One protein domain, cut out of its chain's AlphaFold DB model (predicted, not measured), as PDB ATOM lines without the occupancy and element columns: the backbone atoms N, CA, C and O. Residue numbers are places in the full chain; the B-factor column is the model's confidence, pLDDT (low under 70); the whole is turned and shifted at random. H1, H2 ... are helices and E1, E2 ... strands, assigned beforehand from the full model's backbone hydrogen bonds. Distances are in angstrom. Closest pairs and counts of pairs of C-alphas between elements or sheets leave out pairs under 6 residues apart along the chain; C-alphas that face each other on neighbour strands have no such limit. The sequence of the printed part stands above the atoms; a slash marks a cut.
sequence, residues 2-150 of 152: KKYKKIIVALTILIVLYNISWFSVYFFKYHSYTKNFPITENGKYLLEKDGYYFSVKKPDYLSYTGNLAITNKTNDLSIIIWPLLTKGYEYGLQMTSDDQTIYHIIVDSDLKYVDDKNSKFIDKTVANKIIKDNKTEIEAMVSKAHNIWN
ATOM      1  N   LYS A   2      27.074 -10.571 -94.203       66.50
ATOM      2  CA  LYS A   2      28.395 -10.907 -93.606       66.50
ATOM      3  C   LYS A   2      28.591 -10.442 -92.148       66.50
ATOM      4  O   LYS A   2      29.212 -11.160 -91.375       66.50
ATOM      5  N   LYS A   3      28.048  -9.278 -91.758       73.75
ATOM      6  CA  LYS A   3      28.158  -8.748 -90.380       73.75
ATOM      7  C   LYS A   3      27.428  -9.628 -89.350       73.75
ATOM      8  O   LYS A   3      28.029 -10.004 -88.356       73.75
ATOM      9  N   TYR A   4      26.197 -10.048 -89.643       86.31
ATOM     10  CA  TYR A   4      25.421 -10.943 -88.771       86.31
ATOM     11  C   TYR A   4      26.069 -12.324 -88.615       86.31
ATOM     12  O   TYR A   4      26.116 -12.848 -87.512       86.31
ATOM     13  N   LYS A   5      26.663 -12.874 -89.686       91.56
ATOM     14  CA  LYS A   5      27.442 -14.123 -89.605       91.56
ATOM     15  C   LYS A   5      28.633 -14.002 -88.645       91.56
ATOM     16  O   LYS A   5      28.849 -14.905 -87.849       91.56
ATOM     17  N   LYS A   6      29.370 -12.884 -88.676       92.94
ATOM     18  CA  LYS A   6      30.474 -12.633 -87.729       92.94
ATOM     19  C   LYS A   6      29.983 -12.547 -86.281       92.94
ATOM     20  O   LYS A   6      30.624 -13.112 -85.406       92.94
ATOM     21  N   ILE A   7      28.845 -11.890 -86.046       95.12
ATOM     22  CA  ILE A   7      28.229 -11.799 -84.714       95.12
ATOM     23  C   ILE A   7      27.819 -13.189 -84.213       95.12
ATOM     24  O   ILE A   7      28.161 -13.551 -83.095       95.12
ATOM     25  N   ILE A   8      27.153 -13.995 -85.048       95.62
ATOM     26  CA  ILE A   8      26.745 -15.364 -84.691       95.62
ATOM     27  C   ILE A   8      27.961 -16.228 -84.347       95.62
ATOM     28  O   ILE A   8      27.951 -16.926 -83.335       95.62
ATOM     29  N   VAL A   9      29.028 -16.155 -85.150       96.62
ATOM     30  CA  VAL A   9      30.276 -16.882 -84.876       96.62
ATOM     31  C   VAL A   9      30.893 -16.425 -83.553       96.62
ATOM     32  O   VAL A   9      31.246 -17.269 -82.736       96.62
ATOM     33  N   ALA A  10      30.967 -15.117 -83.298       96.56
ATOM     34  CA  ALA A  10      31.496 -14.588 -82.043       96.56
ATOM     35  C   ALA A  10      30.680 -15.058 -80.824       96.56
ATOM     36  O   ALA A  10      31.261 -15.522 -79.846       96.56
ATOM     37  N   LEU A  11      29.346 -15.013 -80.898       97.38
ATOM     38  CA  LEU A  11      28.466 -15.515 -79.836       97.38
ATOM     39  C   LEU A  11      28.646 -17.019 -79.610       97.38
ATOM     40  O   LEU A  11      28.734 -17.463 -78.470       97.38
ATOM     41  N   THR A  12      28.765 -17.794 -80.688       97.75
ATOM     42  CA  THR A  12      29.010 -19.240 -80.603       97.75
ATOM     43  C   THR A  12      30.330 -19.525 -79.887       97.75
ATOM     44  O   THR A  12      30.371 -20.359 -78.987       97.75
ATOM     45  N   ILE A  13      31.396 -18.791 -80.224       97.94
ATOM     46  CA  ILE A  13      32.699 -18.919 -79.560       97.94
ATOM     47  C   ILE A  13      32.581 -18.596 -78.066       97.94
ATOM     48  O   ILE A  13      33.093 -19.355 -77.251       97.94
ATOM     49  N   LEU A  14      31.874 -17.527 -77.688       97.69
ATOM     50  CA  LEU A  14      31.676 -17.175 -76.276       97.69
ATOM     51  C   LEU A  14      30.936 -18.273 -75.501       97.69
ATOM     52  O   LEU A  14      31.346 -18.613 -74.394       97.69
ATOM     53  N   ILE A  15      29.894 -18.869 -76.089       97.75
ATOM     54  CA  ILE A  15      29.154 -19.982 -75.472       97.75
ATOM     55  C   ILE A  15      30.062 -21.202 -75.295       97.75
ATOM     56  O   ILE A  15      30.057 -21.825 -74.233       97.75
ATOM     57  N   VAL A  16      30.868 -21.535 -76.306       98.12
ATOM     58  CA  VAL A  16      31.818 -22.655 -76.234       98.12
ATOM     59  C   VAL A  16      32.872 -22.400 -75.154       98.12
ATOM     60  O   VAL A  16      33.112 -23.274 -74.324       98.12
ATOM     61  N   LEU A  17      33.450 -21.198 -75.102       97.69
ATOM     62  CA  LEU A  17      34.435 -20.824 -74.083       97.69
ATOM     63  C   LEU A  17      33.847 -20.881 -72.672       97.69
ATOM     64  O   LEU A  17      34.497 -21.384 -71.757       97.69
ATOM     65  N   TYR A  18      32.606 -20.426 -72.497       96.88
ATOM     66  CA  TYR A  18      31.917 -20.492 -71.213       96.88
ATOM     67  C   TYR A  18      31.705 -21.940 -70.746       96.88
ATOM     68  O   TYR A  18      31.965 -22.258 -69.587       96.88
ATOM     69  N   ASN A  19      31.321 -22.838 -71.658       97.75
ATOM     70  CA  ASN A  19      31.154 -24.262 -71.362       97.75
ATOM     71  C   ASN A  19      32.480 -24.958 -71.033       97.75
ATOM     72  O   ASN A  19      32.537 -25.741 -70.088       97.75
ATOM     73  N   ILE A  20      33.554 -24.654 -71.769       97.00
ATOM     74  CA  ILE A  20      34.898 -25.184 -71.486       97.00
ATOM     75  C   ILE A  20      35.388 -24.697 -70.118       97.00
ATOM     76  O   ILE A  20      35.923 -25.486 -69.336       97.00
ATOM     77  N   SER A  21      35.180 -23.416 -69.808       95.75
ATOM     78  CA  SER A  21      35.528 -22.828 -68.512       95.75
ATOM     79  C   SER A  21      34.773 -23.513 -67.370       95.75
ATOM     80  O   SER A  21      35.389 -23.983 -66.411       95.75
ATOM     81  N   TRP A  22      33.452 -23.663 -67.502       96.56
ATOM     82  CA  TRP A  22      32.626 -24.388 -66.536       96.56
ATOM     83  C   TRP A  22      33.089 -25.841 -66.359       96.56
ATOM     84  O   TRP A  22      33.336 -26.277 -65.233       96.56
ATOM     85  N   PHE A  23      33.278 -26.571 -67.462       95.81
ATOM     86  CA  PHE A  23      33.712 -27.968 -67.441       95.81
ATOM     87  C   PHE A  23      35.072 -28.130 -66.762       95.81
ATOM     88  O   PHE A  23      35.277 -29.070 -65.995       95.81
ATOM     89  N   SER A  24      35.988 -27.185 -66.979       93.75
ATOM     90  CA  SER A  24      37.305 -27.194 -66.341       93.75
ATOM     91  C   SER A  24      37.195 -27.091 -64.817       93.75
ATOM     92  O   SER A  24      37.874 -27.824 -64.100       93.75
ATOM     93  N   VAL A  25      36.305 -26.239 -64.300       93.81
ATOM     94  CA  VAL A  25      36.061 -26.126 -62.852       93.81
ATOM     95  C   VAL A  25      35.347 -27.366 -62.316       93.81
ATOM     96  O   VAL A  25      35.779 -27.938 -61.313       93.81
ATOM     97  N   TYR A  26      34.297 -27.820 -62.997       94.19
ATOM     98  CA  TYR A  26      33.546 -29.016 -62.621       94.19
ATOM     99  C   TYR A  26      34.438 -30.264 -62.548       94.19
ATOM    100  O   TYR A  26      34.345 -31.050 -61.602       94.19
ATOM    101  N   PHE A  27      35.308 -30.452 -63.542       92.00
ATOM    102  CA  PHE A  27      36.169 -31.619 -63.637       92.00
ATOM    103  C   PHE A  27      37.421 -31.447 -62.781       92.00
ATOM    104  O   PHE A  27      37.558 -32.135 -61.782       92.00
ATOM    105  N   PHE A  28      38.320 -30.514 -63.095       91.12
ATOM    106  CA  PHE A  28      39.641 -30.488 -62.457       91.12
ATOM    107  C   PHE A  28      39.593 -30.071 -60.987       91.12
ATOM    108  O   PHE A  28      40.201 -30.730 -60.142       91.12
ATOM    109  N   LYS A  29      38.848 -29.009 -60.655       90.81
ATOM    110  CA  LYS A  29      38.797 -28.504 -59.278       90.81
ATOM    111  C   LYS A  29      38.044 -29.472 -58.370       90.81
ATOM    112  O   LYS A  29      38.595 -29.924 -57.367       90.81
ATOM    113  N   TYR A  30      36.817 -29.841 -58.733       93.50
ATOM    114  CA  TYR A  30      35.987 -30.685 -57.869       93.50
ATOM    115  C   TYR A  30      36.363 -32.169 -57.889       93.50
ATOM    116  O   TYR A  30      36.057 -32.863 -56.922       93.50
ATOM    117  N   HIS A  31      37.078 -32.668 -58.907       91.88
ATOM    118  CA  HIS A  31      37.619 -34.031 -58.862       91.88
ATOM    119  C   HIS A  31      38.580 -34.228 -57.684       91.88
ATOM    120  O   HIS A  31      38.547 -35.276 -57.042       91.88
ATOM    121  N   SER A  32      39.372 -33.206 -57.335       91.75
ATOM    122  CA  SER A  32      40.274 -33.271 -56.178       91.75
ATOM    123  C   SER A  32      39.538 -33.522 -54.855       91.75
ATOM    124  O   SER A  32      40.054 -34.246 -54.005       91.75
ATOM    125  N   TYR A  33      38.312 -33.002 -54.722       94.81
ATOM    126  CA  TYR A  33      37.472 -33.170 -53.536       94.81
ATOM    127  C   TYR A  33      36.703 -34.491 -53.525       94.81
ATOM    128  O   TYR A  33      36.319 -34.963 -52.460       94.81
ATOM    129  N   THR A  34      36.473 -35.094 -54.694       95.19
ATOM    130  CA  THR A  34      35.598 -36.268 -54.833       95.19
ATOM    131  C   THR A  34      36.347 -37.573 -55.075       95.19
ATOM    132  O   THR A  34      35.747 -38.632 -54.948       95.19
ATOM    133  N   LYS A  35      37.638 -37.534 -55.437       91.56
ATOM    134  CA  LYS A  35      38.418 -38.714 -55.866       91.56
ATOM    135  C   LYS A  35      38.401 -39.898 -54.888       91.56
ATOM    136  O   LYS A  35      38.520 -41.032 -55.326       91.56
ATOM    137  N   ASN A  36      38.240 -39.627 -53.593       92.06
ATOM    138  CA  ASN A  36      38.259 -40.629 -52.524       92.06
ATOM    139  C   ASN A  36      36.890 -40.796 -51.842       92.06
ATOM    140  O   ASN A  36      36.814 -41.376 -50.762       92.06
ATOM    141  N   PHE A  37      35.826 -40.234 -52.419       95.81
ATOM    142  CA  PHE A  37      34.486 -40.275 -51.840       95.81
ATOM    143  C   PHE A  37      33.648 -41.331 -52.563       95.81
ATOM    144  O   PHE A  37      33.569 -41.283 -53.795       95.81
ATOM    145  N   PRO A  38      32.990 -42.250 -51.833       95.19
ATOM    146  CA  PRO A  38      32.006 -43.118 -52.449       95.19
ATOM    147  C   PRO A  38      30.800 -42.302 -52.930       95.19
ATOM    148  O   PRO A  38      30.512 -41.203 -52.443       95.19
ATOM    149  N   ILE A  39      30.113 -42.853 -53.927       93.50
ATOM    150  CA  ILE A  39      28.911 -42.268 -54.516       93.50
ATOM    151  C   ILE A  39      27.713 -43.033 -53.956       93.50
ATOM    152  O   ILE A  39      27.675 -44.260 -54.026       93.50
ATOM    153  N   THR A  40      26.746 -42.319 -53.385       91.44
ATOM    154  CA  THR A  40      25.493 -42.911 -52.902       91.44
ATOM    155  C   THR A  40      24.576 -43.288 -54.062       91.44
ATOM    156  O   THR A  40      24.754 -42.817 -55.185       91.44
ATOM    157  N   GLU A  41      23.530 -44.070 -53.790       87.12
ATOM    158  CA  GLU A  41      22.504 -44.434 -54.784       87.12
ATOM    159  C   GLU A  41      21.883 -43.209 -55.480       87.12
ATOM    160  O   GLU A  41      21.573 -43.241 -56.665       87.12
ATOM    161  N   ASN A  42      21.801 -42.086 -54.761       84.69
ATOM    162  CA  ASN A  42      21.275 -40.818 -55.265       84.69
ATOM    163  C   ASN A  42      22.338 -39.950 -55.971       84.69
ATOM    164  O   ASN A  42      22.127 -38.752 -56.166       84.69
ATOM    165  N   GLY A  43      23.507 -40.508 -56.296       84.75
ATOM    166  CA  GLY A  43      24.580 -39.815 -57.010       84.75
ATOM    167  C   GLY A  43      25.346 -38.778 -56.181       84.75
ATOM    168  O   GLY A  43      26.036 -37.931 -56.752       84.75
ATOM    169  N   LYS A  44      25.232 -38.802 -54.846       89.00
ATOM    170  CA  LYS A  44      25.915 -37.841 -53.961       89.00
ATOM    171  C   LYS A  44      27.266 -38.393 -53.518       89.00
ATOM    172  O   LYS A  44      27.357 -39.558 -53.150       89.00
ATOM    173  N   TYR A  45      28.294 -37.551 -53.489       96.06
ATOM    174  CA  TYR A  45      29.582 -37.913 -52.896       96.06
ATOM    175  C   TYR A  45      29.480 -37.757 -51.383       96.06
ATOM    176  O   TYR A  45      29.342 -36.630 -50.902       96.06
ATOM    177  N   LEU A  46      29.521 -38.865 -50.648       95.75
ATOM    178  CA  LEU A  46      29.355 -38.896 -49.195       95.75
ATOM    179  C   LEU A  46      30.370 -39.861 -48.593       95.75
ATOM    180  O   LEU A  46      30.438 -41.007 -49.011       95.75
ATOM    181  N   LEU A  47      31.134 -39.411 -47.608       96.00
ATOM    182  CA  LEU A  47      32.092 -40.211 -46.858       96.00
ATOM    183  C   LEU A  47      31.751 -40.111 -45.374       96.00
ATOM    184  O   LEU A  47      31.724 -39.013 -44.826       96.00
ATOM    185  N   GLU A  48      31.535 -41.243 -44.716       95.12
ATOM    186  CA  GLU A  48      31.468 -41.306 -43.258       95.12
ATOM    187  C   GLU A  48      32.858 -41.632 -42.707       95.12
ATOM    188  O   GLU A  48      33.494 -42.600 -43.133       95.12
ATOM    189  N   LYS A  49      33.361 -40.807 -41.785       94.81
ATOM    190  CA  LYS A  49      34.654 -41.043 -41.137       94.81
ATOM    191  C   LYS A  49      34.713 -40.394 -39.760       94.81
ATOM    192  O   LYS A  49      34.331 -39.239 -39.596       94.81
ATOM    193  N   ASP A  50      35.230 -41.127 -38.775       92.31
ATOM    194  CA  ASP A  50      35.407 -40.669 -37.389       92.31
ATOM    195  C   ASP A  50      34.114 -40.124 -36.747       92.31
ATOM    196  O   ASP A  50      34.165 -39.208 -35.927       92.31
ATOM    197  N   GLY A  51      32.951 -40.659 -37.140       92.06
ATOM    198  CA  GLY A  51      31.637 -40.209 -36.667       92.06
ATOM    199  C   GLY A  51      31.113 -38.921 -37.312       92.06
ATOM    200  O   GLY A  51      30.106 -38.398 -36.847       92.06
ATOM    201  N   TYR A  52      31.767 -38.416 -38.361       96.88
ATOM    202  CA  TYR A  52      31.315 -37.268 -39.148       96.88
ATOM    203  C   TYR A  52      30.923 -37.698 -40.558       96.88
ATOM    204  O   TYR A  52      31.518 -38.615 -41.134       96.88
ATOM    205  N   TYR A  53      29.980 -36.966 -41.141       96.62
ATOM    206  CA  TYR A  53      29.625 -37.091 -42.546       96.62
ATOM    207  C   TYR A  53      30.277 -35.973 -43.344       96.62
ATOM    208  O   TYR A  53      30.060 -34.796 -43.077       96.62
ATOM    209  N   PHE A  54      31.049 -36.341 -44.355       97.75
ATOM    210  CA  PHE A  54      31.634 -35.425 -45.320       97.75
ATOM    211  C   PHE A  54      30.872 -35.571 -46.627       97.75
ATOM    212  O   PHE A  54      30.750 -36.677 -47.145       97.75
ATOM    213  N   SER A  55      30.400 -34.475 -47.207       97.00
ATOM    214  CA  SER A  55      29.719 -34.502 -48.496       97.00
ATOM    215  C   SER A  55      30.286 -33.480 -49.466       97.00
ATOM    216  O   SER A  55      30.806 -32.435 -49.073       97.00
ATOM    217  N   VAL A  56      30.201 -33.801 -50.756       97.19
ATOM    218  CA  VAL A  56      30.601 -32.897 -51.833       97.19
ATOM    219  C   VAL A  56      29.468 -32.765 -52.839       97.19
ATOM    220  O   VAL A  56      29.050 -33.741 -53.467       97.19
ATOM    221  N   LYS A  57      29.012 -31.528 -53.042       95.06
ATOM    222  CA  LYS A  57      28.158 -31.142 -54.162       95.06
ATOM    223  C   LYS A  57      29.028 -30.476 -55.226       95.06
ATOM    224  O   LYS A  57      29.591 -29.406 -54.994       95.06
ATOM    225  N   LYS A  58      29.133 -31.100 -56.404       94.88
ATOM    226  CA  LYS A  58      29.751 -30.459 -57.575       94.88
ATOM    227  C   LYS A  58      28.872 -29.302 -58.077       94.88
ATOM    228  O   LYS A  58      27.666 -29.333 -57.835       94.88
ATOM    229  N   PRO A  59      29.440 -28.302 -58.771       94.81
ATOM    230  CA  PRO A  59      28.651 -27.223 -59.345       94.81
ATOM    231  C   PRO A  59      27.595 -27.752 -60.319       94.81
ATOM    232  O   PRO A  59      27.866 -28.673 -61.093       94.81
ATOM    233  N   ASP A  60      26.411 -27.144 -60.291       94.12
ATOM    234  CA  ASP A  60      25.358 -27.410 -61.274       94.12
ATOM    235  C   ASP A  60      25.785 -26.898 -62.668       94.12
ATOM    236  O   ASP A  60      26.740 -26.123 -62.797       94.12
ATOM    237  N   TYR A  61      25.102 -27.335 -63.734       94.69
ATOM    238  CA  TYR A  61      25.431 -26.914 -65.102       94.69
ATOM    239  C   TYR A  61      25.420 -25.387 -65.232       94.69
ATOM    240  O   TYR A  61      24.475 -24.725 -64.808       94.69
ATOM    241  N   LEU A  62      26.494 -24.840 -65.812       92.81
ATOM    242  CA  LEU A  62      26.741 -23.402 -65.962       92.81
ATOM    243  C   LEU A  62      26.852 -22.604 -64.651       92.81
ATOM    244  O   LEU A  62      26.891 -21.376 -64.702       92.81
ATOM    245  N   SER A  63      26.980 -23.271 -63.502       94.00
ATOM    246  CA  SER A  63      27.381 -22.672 -62.226       94.00
ATOM    247  C   SER A  63      28.833 -23.017 -61.908       94.00
ATOM    248  O   SER A  63      29.276 -24.141 -62.125       94.00
ATOM    249  N   TYR A  64      29.584 -22.072 -61.348       93.81
ATOM    250  CA  TYR A  64      30.944 -22.319 -60.854       93.81
ATOM    251  C   TYR A  64      30.982 -22.715 -59.374       93.81
ATOM    252  O   TYR A  64      32.043 -23.068 -58.858       93.81
ATOM    253  N   THR A  65      29.830 -22.671 -58.703       92.94
ATOM    254  CA  THR A  65      29.721 -22.852 -57.258       92.94
ATOM    255  C   THR A  65      29.102 -24.206 -56.943       92.94
ATOM    256  O   THR A  65      27.926 -24.453 -57.202       92.94
ATOM    257  N   GLY A  66      29.913 -25.078 -56.360       94.50
ATOM    258  CA  GLY A  66      29.480 -26.215 -55.555       94.50
ATOM    259  C   GLY A  66      29.915 -26.008 -54.103       94.50
ATOM    260  O   GLY A  66      30.502 -24.977 -53.769       94.50
ATOM    261  N   ASN A  67      29.710 -26.996 -53.244       95.69
ATOM    262  CA  ASN A  67      30.094 -26.889 -51.839       95.69
ATOM    263  C   ASN A  67      30.612 -28.213 -51.284       95.69
ATOM    264  O   ASN A  67      30.260 -29.298 -51.752       95.69
ATOM    265  N   LEU A  68      31.455 -28.092 -50.269       96.81
ATOM    266  CA  LEU A  68      31.849 -29.168 -49.374       96.81
ATOM    267  C   LEU A  68      31.014 -29.007 -48.104       96.81
ATOM    268  O   LEU A  68      30.643 -27.882 -47.763       96.81
ATOM    269  N   ALA A  69      30.700 -30.091 -47.412       97.56
ATOM    270  CA  ALA A  69      30.081 -29.989 -46.100       97.56
ATOM    271  C   ALA A  69      30.572 -31.082 -45.161       97.56
ATOM    272  O   ALA A  69      30.705 -32.233 -45.575       97.56
ATOM    273  N   ILE A  70      30.832 -30.715 -43.911       97.94
ATOM    274  CA  ILE A  70      31.038 -31.652 -42.809       97.94
ATOM    275  C   ILE A  70      29.875 -31.498 -41.831       97.94
ATOM    276  O   ILE A  70      29.550 -30.383 -41.433       97.94
ATOM    277  N   THR A  71      29.275 -32.613 -41.440       97.38
ATOM    278  CA  THR A  71      28.158 -32.672 -40.496       97.38
ATOM    279  C   THR A  71      28.532 -33.576 -39.334       97.38
ATOM    280  O   THR A  71      29.145 -34.631 -39.535       97.38
ATOM    281  N   ASN A  72      28.223 -33.139 -38.115       95.06
ATOM    282  CA  ASN A  72      28.492 -33.914 -36.911       95.06
ATOM    283  C   ASN A  72      27.545 -35.119 -36.778       95.06
ATOM    284  O   ASN A  72      26.605 -35.308 -37.553       95.06
ATOM    285  N   LYS A  73      27.822 -35.969 -35.788       89.81
ATOM    286  CA  LYS A  73      27.111 -37.239 -35.596       89.81
ATOM    287  C   LYS A  73      25.632 -37.059 -35.248       89.81
ATOM    288  O   LYS A  73      24.811 -37.894 -35.617       89.81
ATOM    289  N   THR A  74      25.314 -36.001 -34.509       90.62
ATOM    290  CA  THR A  74      23.959 -35.635 -34.074       90.62
ATOM    291  C   THR A  74      23.157 -34.939 -35.169       90.62
ATOM    292  O   THR A  74      21.940 -34.835 -35.042       90.62
ATOM    293  N   ASN A  75      23.804 -34.552 -36.277       88.81
ATOM    294  CA  ASN A  75      23.189 -33.912 -37.440       88.81
ATOM    295  C   ASN A  75      22.500 -32.570 -37.111       88.81
ATOM    296  O   ASN A  75      21.613 -32.118 -37.836       88.81
ATOM    297  N   ASP A  76      22.922 -31.930 -36.024       92.75
ATOM    298  CA  ASP A  76      22.459 -30.623 -35.556       92.75
ATOM    299  C   ASP A  76      23.456 -29.505 -35.879       92.75
ATOM    300  O   ASP A  76      23.067 -28.341 -35.871       92.75
ATOM    301  N   LEU A  77      24.700 -29.832 -36.247       95.19
ATOM    302  CA  LEU A  77      25.704 -28.869 -36.692       95.19
ATOM    303  C   LEU A  77      26.371 -29.325 -37.990       95.19
ATOM    304  O   LEU A  77      26.895 -30.435 -38.116       95.19
ATOM    305  N   SER A  78      26.383 -28.431 -38.973       96.88
ATOM    306  CA  SER A  78      27.087 -28.606 -40.239       96.88
ATOM    307  C   SER A  78      27.909 -27.376 -40.590       96.88
ATOM    308  O   SER A  78      27.473 -26.242 -40.399       96.88
ATOM    309  N   ILE A  79      29.082 -27.603 -41.173       97.12
ATOM    310  CA  ILE A  79      29.907 -26.561 -41.781       97.12
ATOM    311  C   ILE A  79      29.875 -26.762 -43.284       97.12
ATOM    312  O   ILE A  79      30.279 -27.811 -43.782       97.12
ATOM    313  N   ILE A  80      29.419 -25.743 -44.000       96.75
ATOM    314  CA  ILE A  80      29.449 -25.651 -45.452       96.75
ATOM    315  C   ILE A  80      30.683 -24.839 -45.841       96.75
ATOM    316  O   ILE A  80      30.932 -23.770 -45.293       96.75
ATOM    317  N   ILE A  81      31.455 -25.347 -46.794       96.25
ATOM    318  CA  ILE A  81      32.659 -24.695 -47.302       96.25
ATOM    319  C   ILE A  81      32.475 -24.484 -48.802       96.25
ATOM    320  O   ILE A  81      32.261 -25.446 -49.546       96.25
ATOM    321  N   TRP A  82      32.581 -23.239 -49.257       94.75
ATOM    322  CA  TRP A  82      32.512 -22.868 -50.669       94.75
ATOM    323  C   TRP A  82      33.910 -22.539 -51.203       94.75
ATOM    324  O   TRP A  82      34.472 -21.496 -50.865       94.75
ATOM    325  N   PRO A  83      34.497 -23.401 -52.055       93.62
ATOM    326  CA  PRO A  83      35.765 -23.106 -52.712       93.62
ATOM    327  C   PRO A  83      35.623 -21.963 -53.727       93.62
ATOM    328  O   PRO A  83      35.025 -22.143 -54.792       93.62
ATOM    329  N   LEU A  84      36.256 -20.818 -53.471       91.50
ATOM    330  CA  LEU A  84      36.206 -19.650 -54.360       91.50
ATOM    331  C   LEU A  84      36.910 -19.916 -55.688       91.50
ATOM    332  O   LEU A  84      37.917 -20.623 -55.715       91.50
ATOM    333  N   LEU A  85      36.409 -19.357 -56.796       87.00
ATOM    334  CA  LEU A  85      36.919 -19.622 -58.152       87.00
ATOM    335  C   LEU A  85      38.443 -19.442 -58.268       87.00
ATOM    336  O   LEU A  85      39.092 -20.235 -58.942       87.00
ATOM    337  N   THR A  86      38.994 -18.442 -57.581       84.75
ATOM    338  CA  THR A  86      40.427 -18.137 -57.555       84.75
ATOM    339  C   THR A  86      41.151 -18.869 -56.420       84.75
ATOM    340  O   THR A  86      41.706 -19.944 -56.630       84.75
ATOM    341  N   LYS A  87      41.181 -18.290 -55.217       84.94
ATOM    342  CA  LYS A  87      41.870 -18.830 -54.043       84.94
ATOM    343  C   LYS A  87      41.045 -18.554 -52.792       84.94
ATOM    344  O   LYS A  87      40.435 -17.496 -52.680       84.94
ATOM    345  N   GLY A  88      41.099 -19.487 -51.849       89.56
ATOM    346  CA  GLY A  88      40.431 -19.375 -50.560       89.56
ATOM    347  C   GLY A  88      39.045 -20.005 -50.549       89.56
ATOM    348  O   GLY A  88      38.592 -20.617 -51.524       89.56
ATOM    349  N   TYR A  89      38.400 -19.860 -49.401       92.31
ATOM    350  CA  TYR A  89      37.153 -20.523 -49.066       92.31
ATOM    351  C   TYR A  89      36.256 -19.556 -48.309       92.31
ATOM    352  O   TYR A  89      36.737 -18.751 -47.514       92.31
ATOM    353  N   GLU A  90      34.959 -19.664 -48.549       92.75
ATOM    354  CA  GLU A  90      33.941 -19.091 -47.674       92.75
ATOM    355  C   GLU A  90      33.337 -20.192 -46.818       92.75
ATOM    356  O   GLU A  90      33.225 -21.339 -47.259       92.75
ATOM    357  N   TYR A  91      32.940 -19.830 -45.604       95.12
ATOM    358  CA  TYR A  91      32.426 -20.764 -44.620       95.12
ATOM    359  C   TYR A  91      31.009 -20.366 -44.220       95.12
ATOM    360  O   TYR A  91      30.679 -19.190 -44.064       95.12
ATOM    361  N   GLY A  92      30.159 -21.368 -44.060       95.38
ATOM    362  CA  GLY A  92      28.811 -21.232 -43.541       95.38
ATOM    363  C   GLY A  92      28.582 -22.265 -42.458       95.38
ATOM    364  O   GLY A  92      29.008 -23.409 -42.582       95.38
ATOM    365  N   LEU A  93      27.898 -21.869 -41.401       95.50
ATOM    366  CA  LEU A  93      27.411 -22.753 -40.360       95.50
ATOM    367  C   LEU A  93      25.927 -22.976 -40.598       95.50
ATOM    368  O   LEU A  93      25.185 -22.028 -40.858       95.50
ATOM    369  N   GLN A  94      25.501 -24.224 -40.505       94.62
ATOM    370  CA  GLN A  94      24.102 -24.588 -40.403       94.62
ATOM    371  C   GLN A  94      23.914 -25.288 -39.062       94.62
ATOM    372  O   GLN A  94      24.541 -26.320 -38.829       94.62
ATOM    373  N   MET A  95      23.074 -24.726 -38.200       92.44
ATOM    374  CA  MET A  95      22.764 -25.310 -36.898       92.44
ATOM    375  C   MET A  95      21.259 -25.484 -36.739       92.44
ATOM    376  O   MET A  95      20.507 -24.566 -37.055       92.44
ATOM    377  N   THR A  96      20.839 -26.631 -36.225       90.75
ATOM    378  CA  THR A  96      19.460 -26.902 -35.818       90.75
ATOM    379  C   THR A  96      19.385 -26.787 -34.298       90.75
ATOM    380  O   THR A  96      20.072 -27.529 -33.602       90.75
ATOM    381  N   SER A  97      18.595 -25.853 -33.773       84.75
ATOM    382  CA  SER A  97      18.350 -25.742 -32.329       84.75
ATOM    383  C   SER A  97      17.321 -26.759 -31.834       84.75
ATOM    384  O   SER A  97      16.625 -27.400 -32.621       84.75
ATOM    385  N   ASP A  98      17.192 -26.873 -30.510       84.94
ATOM    386  CA  ASP A  98      16.268 -27.802 -29.842       84.94
ATOM    387  C   ASP A  98      14.797 -27.614 -30.261       84.94
ATOM    388  O   ASP A  98      14.023 -28.570 -30.304       84.94
ATOM    389  N   ASP A  99      14.407 -26.385 -30.604       87.06
ATOM    390  CA  ASP A  99      13.075 -26.035 -31.115       87.06
ATOM    391  C   ASP A  99      12.905 -26.291 -32.628       87.06
ATOM    392  O   ASP A  99      11.890 -25.916 -33.211       87.06
ATOM    393  N   GLN A 100      13.884 -26.951 -33.258       87.12
ATOM    394  CA  GLN A 100      13.986 -27.239 -34.692       87.12
ATOM    395  C   GLN A 100      14.184 -26.013 -35.595       87.12
ATOM    396  O   GLN A 100      14.107 -26.134 -36.821       87.12
ATOM    397  N   THR A 101      14.488 -24.839 -35.033       87.56
ATOM    398  CA  THR A 101      14.881 -23.681 -35.841       87.56
ATOM    399  C   THR A 101      16.237 -23.945 -36.499       87.56
ATOM    400  O   THR A 101      17.206 -24.324 -35.844       87.56
ATOM    401  N   ILE A 102      16.320 -23.737 -37.816       89.56
ATOM    402  CA  ILE A 102      17.570 -23.884 -38.571       89.56
ATOM    403  C   ILE A 102      18.184 -22.505 -38.795       89.56
ATOM    404  O   ILE A 102      17.621 -21.654 -39.487       89.56
ATOM    405  N   TYR A 103      19.372 -22.298 -38.241       90.44
ATOM    406  CA  TYR A 103      20.177 -21.104 -38.439       90.44
ATOM    407  C   TYR A 103      21.211 -21.340 -39.533       90.44
ATOM    408  O   TYR A 103      21.954 -22.315 -39.483       90.44
ATOM    409  N   HIS A 104      21.300 -20.409 -40.483       92.25
ATOM    410  CA  HIS A 104      22.358 -20.367 -41.491       92.25
ATOM    411  C   HIS A 104      23.204 -19.114 -41.284       92.25
ATOM    412  O   HIS A 104      22.713 -18.003 -41.473       92.25
ATOM    413  N   ILE A 105      24.464 -19.288 -40.888       94.19
ATOM    414  CA  ILE A 105      25.353 -18.190 -40.505       94.19
ATOM    415  C   ILE A 105      26.603 -18.227 -41.378       94.19
ATOM    416  O   ILE A 105      27.391 -19.163 -41.300       94.19
ATOM    417  N   ILE A 106      26.820 -17.201 -42.192       93.94
ATOM    418  CA  ILE A 106      28.064 -17.023 -42.941       93.94
ATOM    419  C   ILE A 106      29.142 -16.491 -41.997       93.94
ATOM    420  O   ILE A 106      28.930 -15.504 -41.285       93.94
ATOM    421  N   VAL A 107      30.302 -17.141 -42.007       92.31
ATOM    422  CA  VAL A 107      31.452 -16.782 -41.176       92.31
ATOM    423  C   VAL A 107      32.709 -16.588 -42.024       92.31
ATOM    424  O   VAL A 107      32.826 -17.118 -43.131       92.31
ATOM    425  N   ASP A 108      33.643 -15.786 -41.521       89.06
ATOM    426  CA  ASP A 108      34.966 -15.630 -42.123       89.06
ATOM    427  C   ASP A 108      35.906 -16.797 -41.755       89.06
ATOM    428  O   ASP A 108      35.516 -17.768 -41.103       89.06
ATOM    429  N   SER A 109      37.163 -16.720 -42.196       83.75
ATOM    430  CA  SER A 109      38.188 -17.729 -41.900       83.75
ATOM    431  C   SER A 109      38.545 -17.842 -40.414       83.75
ATOM    432  O   SER A 109      39.075 -18.872 -40.007       83.75
ATOM    433  N   ASP A 110      38.255 -16.812 -39.615       86.81
ATOM    434  CA  ASP A 110      38.436 -16.808 -38.160       86.81
ATOM    435  C   ASP A 110      37.161 -17.270 -37.429       86.81
ATOM    436  O   ASP A 110      37.067 -17.140 -36.205       86.81
ATOM    437  N   LEU A 111      36.167 -17.781 -38.169       87.50
ATOM    438  CA  LEU A 111      34.856 -18.196 -37.670       87.50
ATOM    439  C   LEU A 111      34.045 -17.049 -37.055       87.50
ATOM    440  O   LEU A 111      33.222 -17.270 -36.167       87.50
ATOM    441  N   LYS A 112      34.245 -15.814 -37.523       90.50
ATOM    442  CA  LYS A 112      33.487 -14.642 -37.069       90.50
ATOM    443  C   LYS A 112      32.330 -14.343 -38.009       90.50
ATOM    444  O   LYS A 112      32.432 -14.505 -39.220       90.50
ATOM    445  N   TYR A 113      31.233 -13.858 -37.435       90.31
ATOM    446  CA  TYR A 113      30.055 -13.416 -38.175       90.31
ATOM    447  C   TYR A 113      30.389 -12.310 -39.188       90.31
ATOM    448  O   TYR A 113      31.038 -11.322 -38.836       90.31
ATOM    449  N   VAL A 114      29.887 -12.445 -40.419       89.94
ATOM    450  CA  VAL A 114      30.101 -11.470 -41.499       89.94
ATOM    451  C   VAL A 114      28.841 -10.623 -41.722       89.94
ATOM    452  O   VAL A 114      27.823 -11.133 -42.189       89.94
ATOM    453  N   ASP A 115      28.900  -9.330 -41.388       87.31
ATOM    454  CA  ASP A 115      27.725  -8.440 -41.336       87.31
ATOM    455  C   ASP A 115      27.010  -8.236 -42.681       87.31
ATOM    456  O   ASP A 115      25.786  -8.139 -42.715       87.31
ATOM    457  N   ASP A 116      27.748  -8.167 -43.788       88.00
ATOM    458  CA  ASP A 116      27.214  -7.870 -45.123       88.00
ATOM    459  C   ASP A 116      26.708  -9.112 -45.873       88.00
ATOM    460  O   ASP A 116      25.921  -8.984 -46.812       88.00
ATOM    461  N   LYS A 117      27.137 -10.310 -45.460       86.12
ATOM    462  CA  LYS A 117      26.750 -11.580 -46.098       86.12
ATOM    463  C   LYS A 117      25.588 -12.272 -45.409       86.12
ATOM    464  O   LYS A 117      24.875 -13.049 -46.040       86.12
ATOM    465  N   ASN A 118      25.391 -12.011 -44.125       88.19
ATOM    466  CA  ASN A 118      24.282 -12.594 -43.396       88.19
ATOM    467  C   ASN A 118      22.989 -11.811 -43.609       88.19
ATOM    468  O   ASN A 118      22.955 -10.585 -43.709       88.19
ATOM    469  N   SER A 119      21.897 -12.563 -43.655       77.94
ATOM    470  CA  SER A 119      20.550 -12.017 -43.702       77.94
ATOM    471  C   SER A 119      20.269 -11.132 -42.484       77.94
ATOM    472  O   SER A 119      20.573 -11.515 -41.356       77.94
ATOM    473  N   LYS A 120      19.565 -10.010 -42.689       72.75
ATOM    474  CA  LYS A 120      19.029  -9.178 -41.592       72.75
ATOM    475  C   LYS A 120      18.037  -9.923 -40.686       72.75
ATOM    476  O   LYS A 120      17.680  -9.405 -39.635       72.75
ATOM    477  N   PHE A 121      17.557 -11.095 -41.108       69.31
ATOM    478  CA  PHE A 121      16.632 -11.931 -40.341       69.31
ATOM    479  C   PHE A 121      17.328 -12.781 -39.272       69.31
ATOM    480  O   PHE A 121      16.646 -13.312 -38.402       69.31
ATOM    481  N   ILE A 122      18.660 -12.908 -39.314       80.12
ATOM    482  CA  ILE A 122      19.424 -13.477 -38.206       80.12
ATOM    483  C   ILE A 122      19.932 -12.337 -37.329       80.12
ATOM    484  O   ILE A 122      20.632 -11.431 -37.779       80.12
ATOM    485  N   ASP A 123      19.563 -12.389 -36.054       86.94
ATOM    486  CA  ASP A 123      20.088 -11.461 -35.070       86.94
ATOM    487  C   ASP A 123      21.578 -11.761 -34.823       86.94
ATOM    488  O   ASP A 123      21.969 -12.889 -34.507       86.94
ATOM    489  N   LYS A 124      22.426 -10.737 -34.960       89.81
ATOM    490  CA  LYS A 124      23.882 -10.857 -34.797       89.81
ATOM    491  C   LYS A 124      24.278 -11.354 -33.406       89.81
ATOM    492  O   LYS A 124      25.275 -12.061 -33.270       89.81
ATOM    493  N   THR A 125      23.542 -10.983 -32.359       90.81
ATOM    494  CA  THR A 125      23.820 -11.443 -30.992       90.81
ATOM    495  C   THR A 125      23.511 -12.928 -30.843       90.81
ATOM    496  O   THR A 125      24.325 -13.654 -30.271       90.81
ATOM    497  N   VAL A 126      22.418 -13.401 -31.452       89.62
ATOM    498  CA  VAL A 126      22.070 -14.829 -31.513       89.62
ATOM    499  C   VAL A 126      23.131 -15.605 -32.292       89.62
ATOM    500  O   VAL A 126      23.648 -16.602 -31.790       89.62
ATOM    501  N   ALA A 127      23.534 -15.118 -33.469       91.19
ATOM    502  CA  ALA A 127      24.568 -15.764 -34.276       91.19
ATOM    503  C   ALA A 127      25.914 -15.856 -33.541       91.19
ATOM    504  O   ALA A 127      26.525 -16.922 -33.485       91.19
ATOM    505  N   ASN A 128      26.360 -14.762 -32.915       92.50
ATOM    506  CA  ASN A 128      27.596 -14.759 -32.131       92.50
ATOM    507  C   ASN A 128      27.521 -15.691 -30.916       92.50
ATOM    508  O   ASN A 128      28.527 -16.308 -30.568       92.50
ATOM    509  N   LYS A 129      26.350 -15.814 -30.278       92.06
ATOM    510  CA  LYS A 129      26.138 -16.773 -29.190       92.06
ATOM    511  C   LYS A 129      26.266 -18.210 -29.697       92.06
ATOM    512  O   LYS A 129      27.033 -18.964 -29.116       92.06
ATOM    513  N   ILE A 130      25.614 -18.553 -30.808       90.56
ATOM    514  CA  ILE A 130      25.722 -19.879 -31.442       90.56
ATOM    515  C   ILE A 130      27.181 -20.224 -31.764       90.56
ATOM    516  O   ILE A 130      27.657 -21.296 -31.390       90.56
ATOM    517  N   ILE A 131      27.912 -19.307 -32.404       92.94
ATOM    518  CA  ILE A 131      29.331 -19.503 -32.738       92.94
ATOM    519  C   ILE A 131      30.156 -19.733 -31.469       92.94
ATOM    520  O   ILE A 131      30.991 -20.633 -31.424       92.94
ATOM    521  N   LYS A 132      29.933 -18.922 -30.429       94.12
ATOM    522  CA  LYS A 132      30.683 -19.002 -29.175       94.12
ATOM    523  C   LYS A 132      30.406 -20.302 -28.421       94.12
ATOM    524  O   LYS A 132      31.355 -20.931 -27.962       94.12
ATOM    525  N   ASP A 133      29.138 -20.685 -28.306       93.44
ATOM    526  CA  ASP A 133      28.700 -21.862 -27.551       93.44
ATOM    527  C   ASP A 133      29.218 -23.162 -28.199       93.44
ATOM    528  O   ASP A 133      29.543 -24.111 -27.492       93.44
ATOM    529  N   ASN A 134      29.397 -23.174 -29.527       92.94
ATOM    530  CA  ASN A 134      29.854 -24.342 -30.294       92.94
ATOM    531  C   ASN A 134      31.311 -24.243 -30.777       92.94
ATOM    532  O   ASN A 134      31.759 -25.065 -31.578       92.94
ATOM    533  N   LYS A 135      32.075 -23.245 -30.313       93.38
ATOM    534  CA  LYS A 135      33.388 -22.885 -30.874       93.38
ATOM    535  C   LYS A 135      34.345 -24.075 -31.003       93.38
ATOM    536  O   LYS A 135      34.902 -24.295 -32.075       93.38
ATOM    537  N   THR A 136      34.505 -24.852 -29.931       95.06
ATOM    538  CA  THR A 136      35.423 -26.000 -29.891       95.06
ATOM    539  C   THR A 136      35.067 -27.059 -30.935       95.06
ATOM    540  O   THR A 136      35.951 -27.611 -31.588       95.06
ATOM    541  N   GLU A 137      33.774 -27.343 -31.114       94.88
ATOM    542  CA  GLU A 137      33.317 -28.324 -32.096       94.88
ATOM    543  C   GLU A 137      33.488 -27.798 -33.523       94.88
ATOM    544  O   GLU A 137      34.009 -28.518 -34.376       94.88
ATOM    545  N   ILE A 138      33.144 -26.529 -33.768       95.38
ATOM    546  CA  ILE A 138      33.320 -25.887 -35.075       95.38
ATOM    547  C   ILE A 138      34.799 -25.919 -35.488       95.38
ATOM    548  O   ILE A 138      35.119 -26.363 -36.590       95.38
ATOM    549  N   GLU A 139      35.719 -25.515 -34.609       95.06
ATOM    550  CA  GLU A 139      37.163 -25.528 -34.886       95.06
ATOM    551  C   GLU A 139      37.686 -26.948 -35.170       95.06
ATOM    552  O   GLU A 139      38.480 -27.158 -36.098       95.06
ATOM    553  N   ALA A 140      37.202 -27.947 -34.426       95.38
ATOM    554  CA  ALA A 140      37.542 -29.348 -34.661       95.38
ATOM    555  C   ALA A 140      37.014 -29.850 -36.017       95.38
ATOM    556  O   ALA A 140      37.733 -30.538 -36.750       95.38
ATOM    557  N   MET A 141      35.783 -29.485 -36.382       96.38
ATOM    558  CA  MET A 141      35.166 -29.837 -37.662       96.38
ATOM    559  C   MET A 141      35.879 -29.172 -38.843       96.38
ATOM    560  O   MET A 141      36.159 -29.851 -39.833       96.38
ATOM    561  N   VAL A 142      36.247 -27.890 -38.736       95.31
ATOM    562  CA  VAL A 142      37.055 -27.197 -39.756       95.31
ATOM    563  C   VAL A 142      38.403 -27.883 -39.933       95.31
ATOM    564  O   VAL A 142      38.782 -28.204 -41.058       95.31
ATOM    565  N   SER A 143      39.088 -28.203 -38.834       95.31
ATOM    566  CA  SER A 143      40.377 -28.899 -38.885       95.31
ATOM    567  C   SER A 143      40.261 -30.270 -39.566       95.31
ATOM    568  O   SER A 143      41.104 -30.650 -40.382       95.31
ATOM    569  N   LYS A 144      39.191 -31.025 -39.287       96.31
ATOM    570  CA  LYS A 144      38.905 -32.304 -39.961       96.31
ATOM    571  C   LYS A 144      38.630 -32.116 -41.453       96.31
ATOM    572  O   LYS A 144      39.197 -32.848 -42.262       96.31
ATOM    573  N   ALA A 145      37.811 -31.134 -41.823       95.88
ATOM    574  CA  ALA A 145      37.525 -30.797 -43.216       95.88
ATOM    575  C   ALA A 145      38.799 -30.425 -43.990       95.88
ATOM    576  O   ALA A 145      39.032 -30.939 -45.087       95.88
ATOM    577  N   HIS A 146      39.655 -29.592 -43.395       95.06
ATOM    578  CA  HIS A 146      40.953 -29.204 -43.952       95.06
ATOM    579  C   HIS A 146      41.836 -30.411 -44.240       95.06
ATOM    580  O   HIS A 146      42.370 -30.531 -45.340       95.06
ATOM    581  N   ASN A 147      41.907 -31.356 -43.302       95.38
ATOM    582  CA  ASN A 147      42.669 -32.589 -43.481       95.38
ATOM    583  C   ASN A 147      42.087 -33.506 -44.569       95.38
ATOM    584  O   ASN A 147      42.841 -34.063 -45.365       95.38
ATOM    585  N   ILE A 148      40.760 -33.666 -44.633       95.88
ATOM    586  CA  ILE A 148      40.106 -34.550 -45.613       95.88
ATOM    587  C   ILE A 148      40.270 -34.045 -47.043       95.88
ATOM    588  O   ILE A 148      40.591 -34.828 -47.939       95.88
ATOM    589  N   TRP A 149      40.064 -32.747 -47.262       95.12
ATOM    590  CA  TRP A 149      40.135 -32.153 -48.597       95.12
ATOM    591  C   TRP A 149      41.498 -31.537 -48.928       95.12
ATOM    592  O   TRP A 149      41.677 -31.051 -50.044       95.12
ATOM    593  N   ASN A 150      42.460 -31.593 -48.000       93.25
ATOM    594  CA  ASN A 150      43.778 -30.964 -48.109       93.25
ATOM    595  C   ASN A 150      43.674 -29.475 -48.493       93.25
ATOM    596  O   ASN A 150      44.314 -29.004 -49.437       93.25
TER     597      ASN A 150
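AT A GLANCE: This is residues 2 to 150 of the 152 residues of an uncharacterized protein of Bacillus aquiflavi (UniProt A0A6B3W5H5). A twisted sheet of six strands forms a wall; H3 packs slantwise over one face of it, H2 covers the E5 and E6 end on the same face, and the long helix H1 reaches the sheet with its last residues. Residues 2 to 17 of H1 stick out as a long arm, which makes much of the length. The printed part has 149 residues with three named helices and six named strands, in the order H1 E1 E2 E3 E4 E5 E6 H2 H3; the sheet runs E1 E2 E3 E4 E5 E6, antiparallel throughout, and the class is mixed. The whole is loose, with a radius of gyration of the C-alphas of 19.0 A, and spans 67 by 37 by 27 A.

IN THESE COORDINATES: The strands are E1, residues 45 to 49, 13.2 A; E2, 52 to 57, 16.5 A; E3, 67 to 71, 12.9 A; E4, 77 to 83, 19.8 A; E5, 89 to 96, 23.0 A; and E6, 102 to 107, 15.8 A. H1, residues 2 to 34, is 46.9 A long and begins with C-alpha 2 at (28.395, -10.907, -93.606). H2 holds residues 124 to 133, 14.0 A. H3, residues 135 to 149, 21.1 A, ends with C-alpha 149 at (40.135, -32.153, -48.597).

HOW THE PARTS SIT: The six strands form a meander, each strand the antiparallel neighbour and hairpin partner of the one before. Within hydrogen-bond range are N 47 and O 54, 2.8 A, for E1 and E2; N 55 and O 69, 2.8 A, for E2 and E3; N 79 and O 70, 2.8 A, for E3 and E4; N 80 and O 92, 2.8 A, for E4 and E5; and N 93 and O 105, 2.8 A, for E5 and E6. H3 is on the sheet at a height of 8.6 A, over E3 and E4, slantwise to the strands at 52 degrees to E3 on the local plane; the closest C-alphas of H3 and E3 are those of Ala 145 and Ile 70, 6.6 A. H2 is on the same face, at a height of 9.6 A, over E5 and E6 and across the strands; its closest C-alpha pair with E6 is Ala 127 and Ile 105, 6.7 A. H1 is on the sheet with residues 29 to 34; its closest C-alpha pair with E1 is Thr 34 and Tyr 45, 6.5 A. H1 and H3 are close but not clearly touching, with the C-alphas of Tyr 33 and Trp 149 5.7 A apart. H1 and H2 are apart. Every O i to N i+4 pair is within hydrogen-bond range in H2 and H3, and 26 of 29 in H1.

THE WHOLE: The C-alphas farthest apart are those of Lys 2 and Asp 98, 67.1 A. The printed part has no cut. The link from E6 to H2, residues 108 to 123, is long. The mean pLDDT of the printed part is 92.3; residues 2 and 121 are under 70.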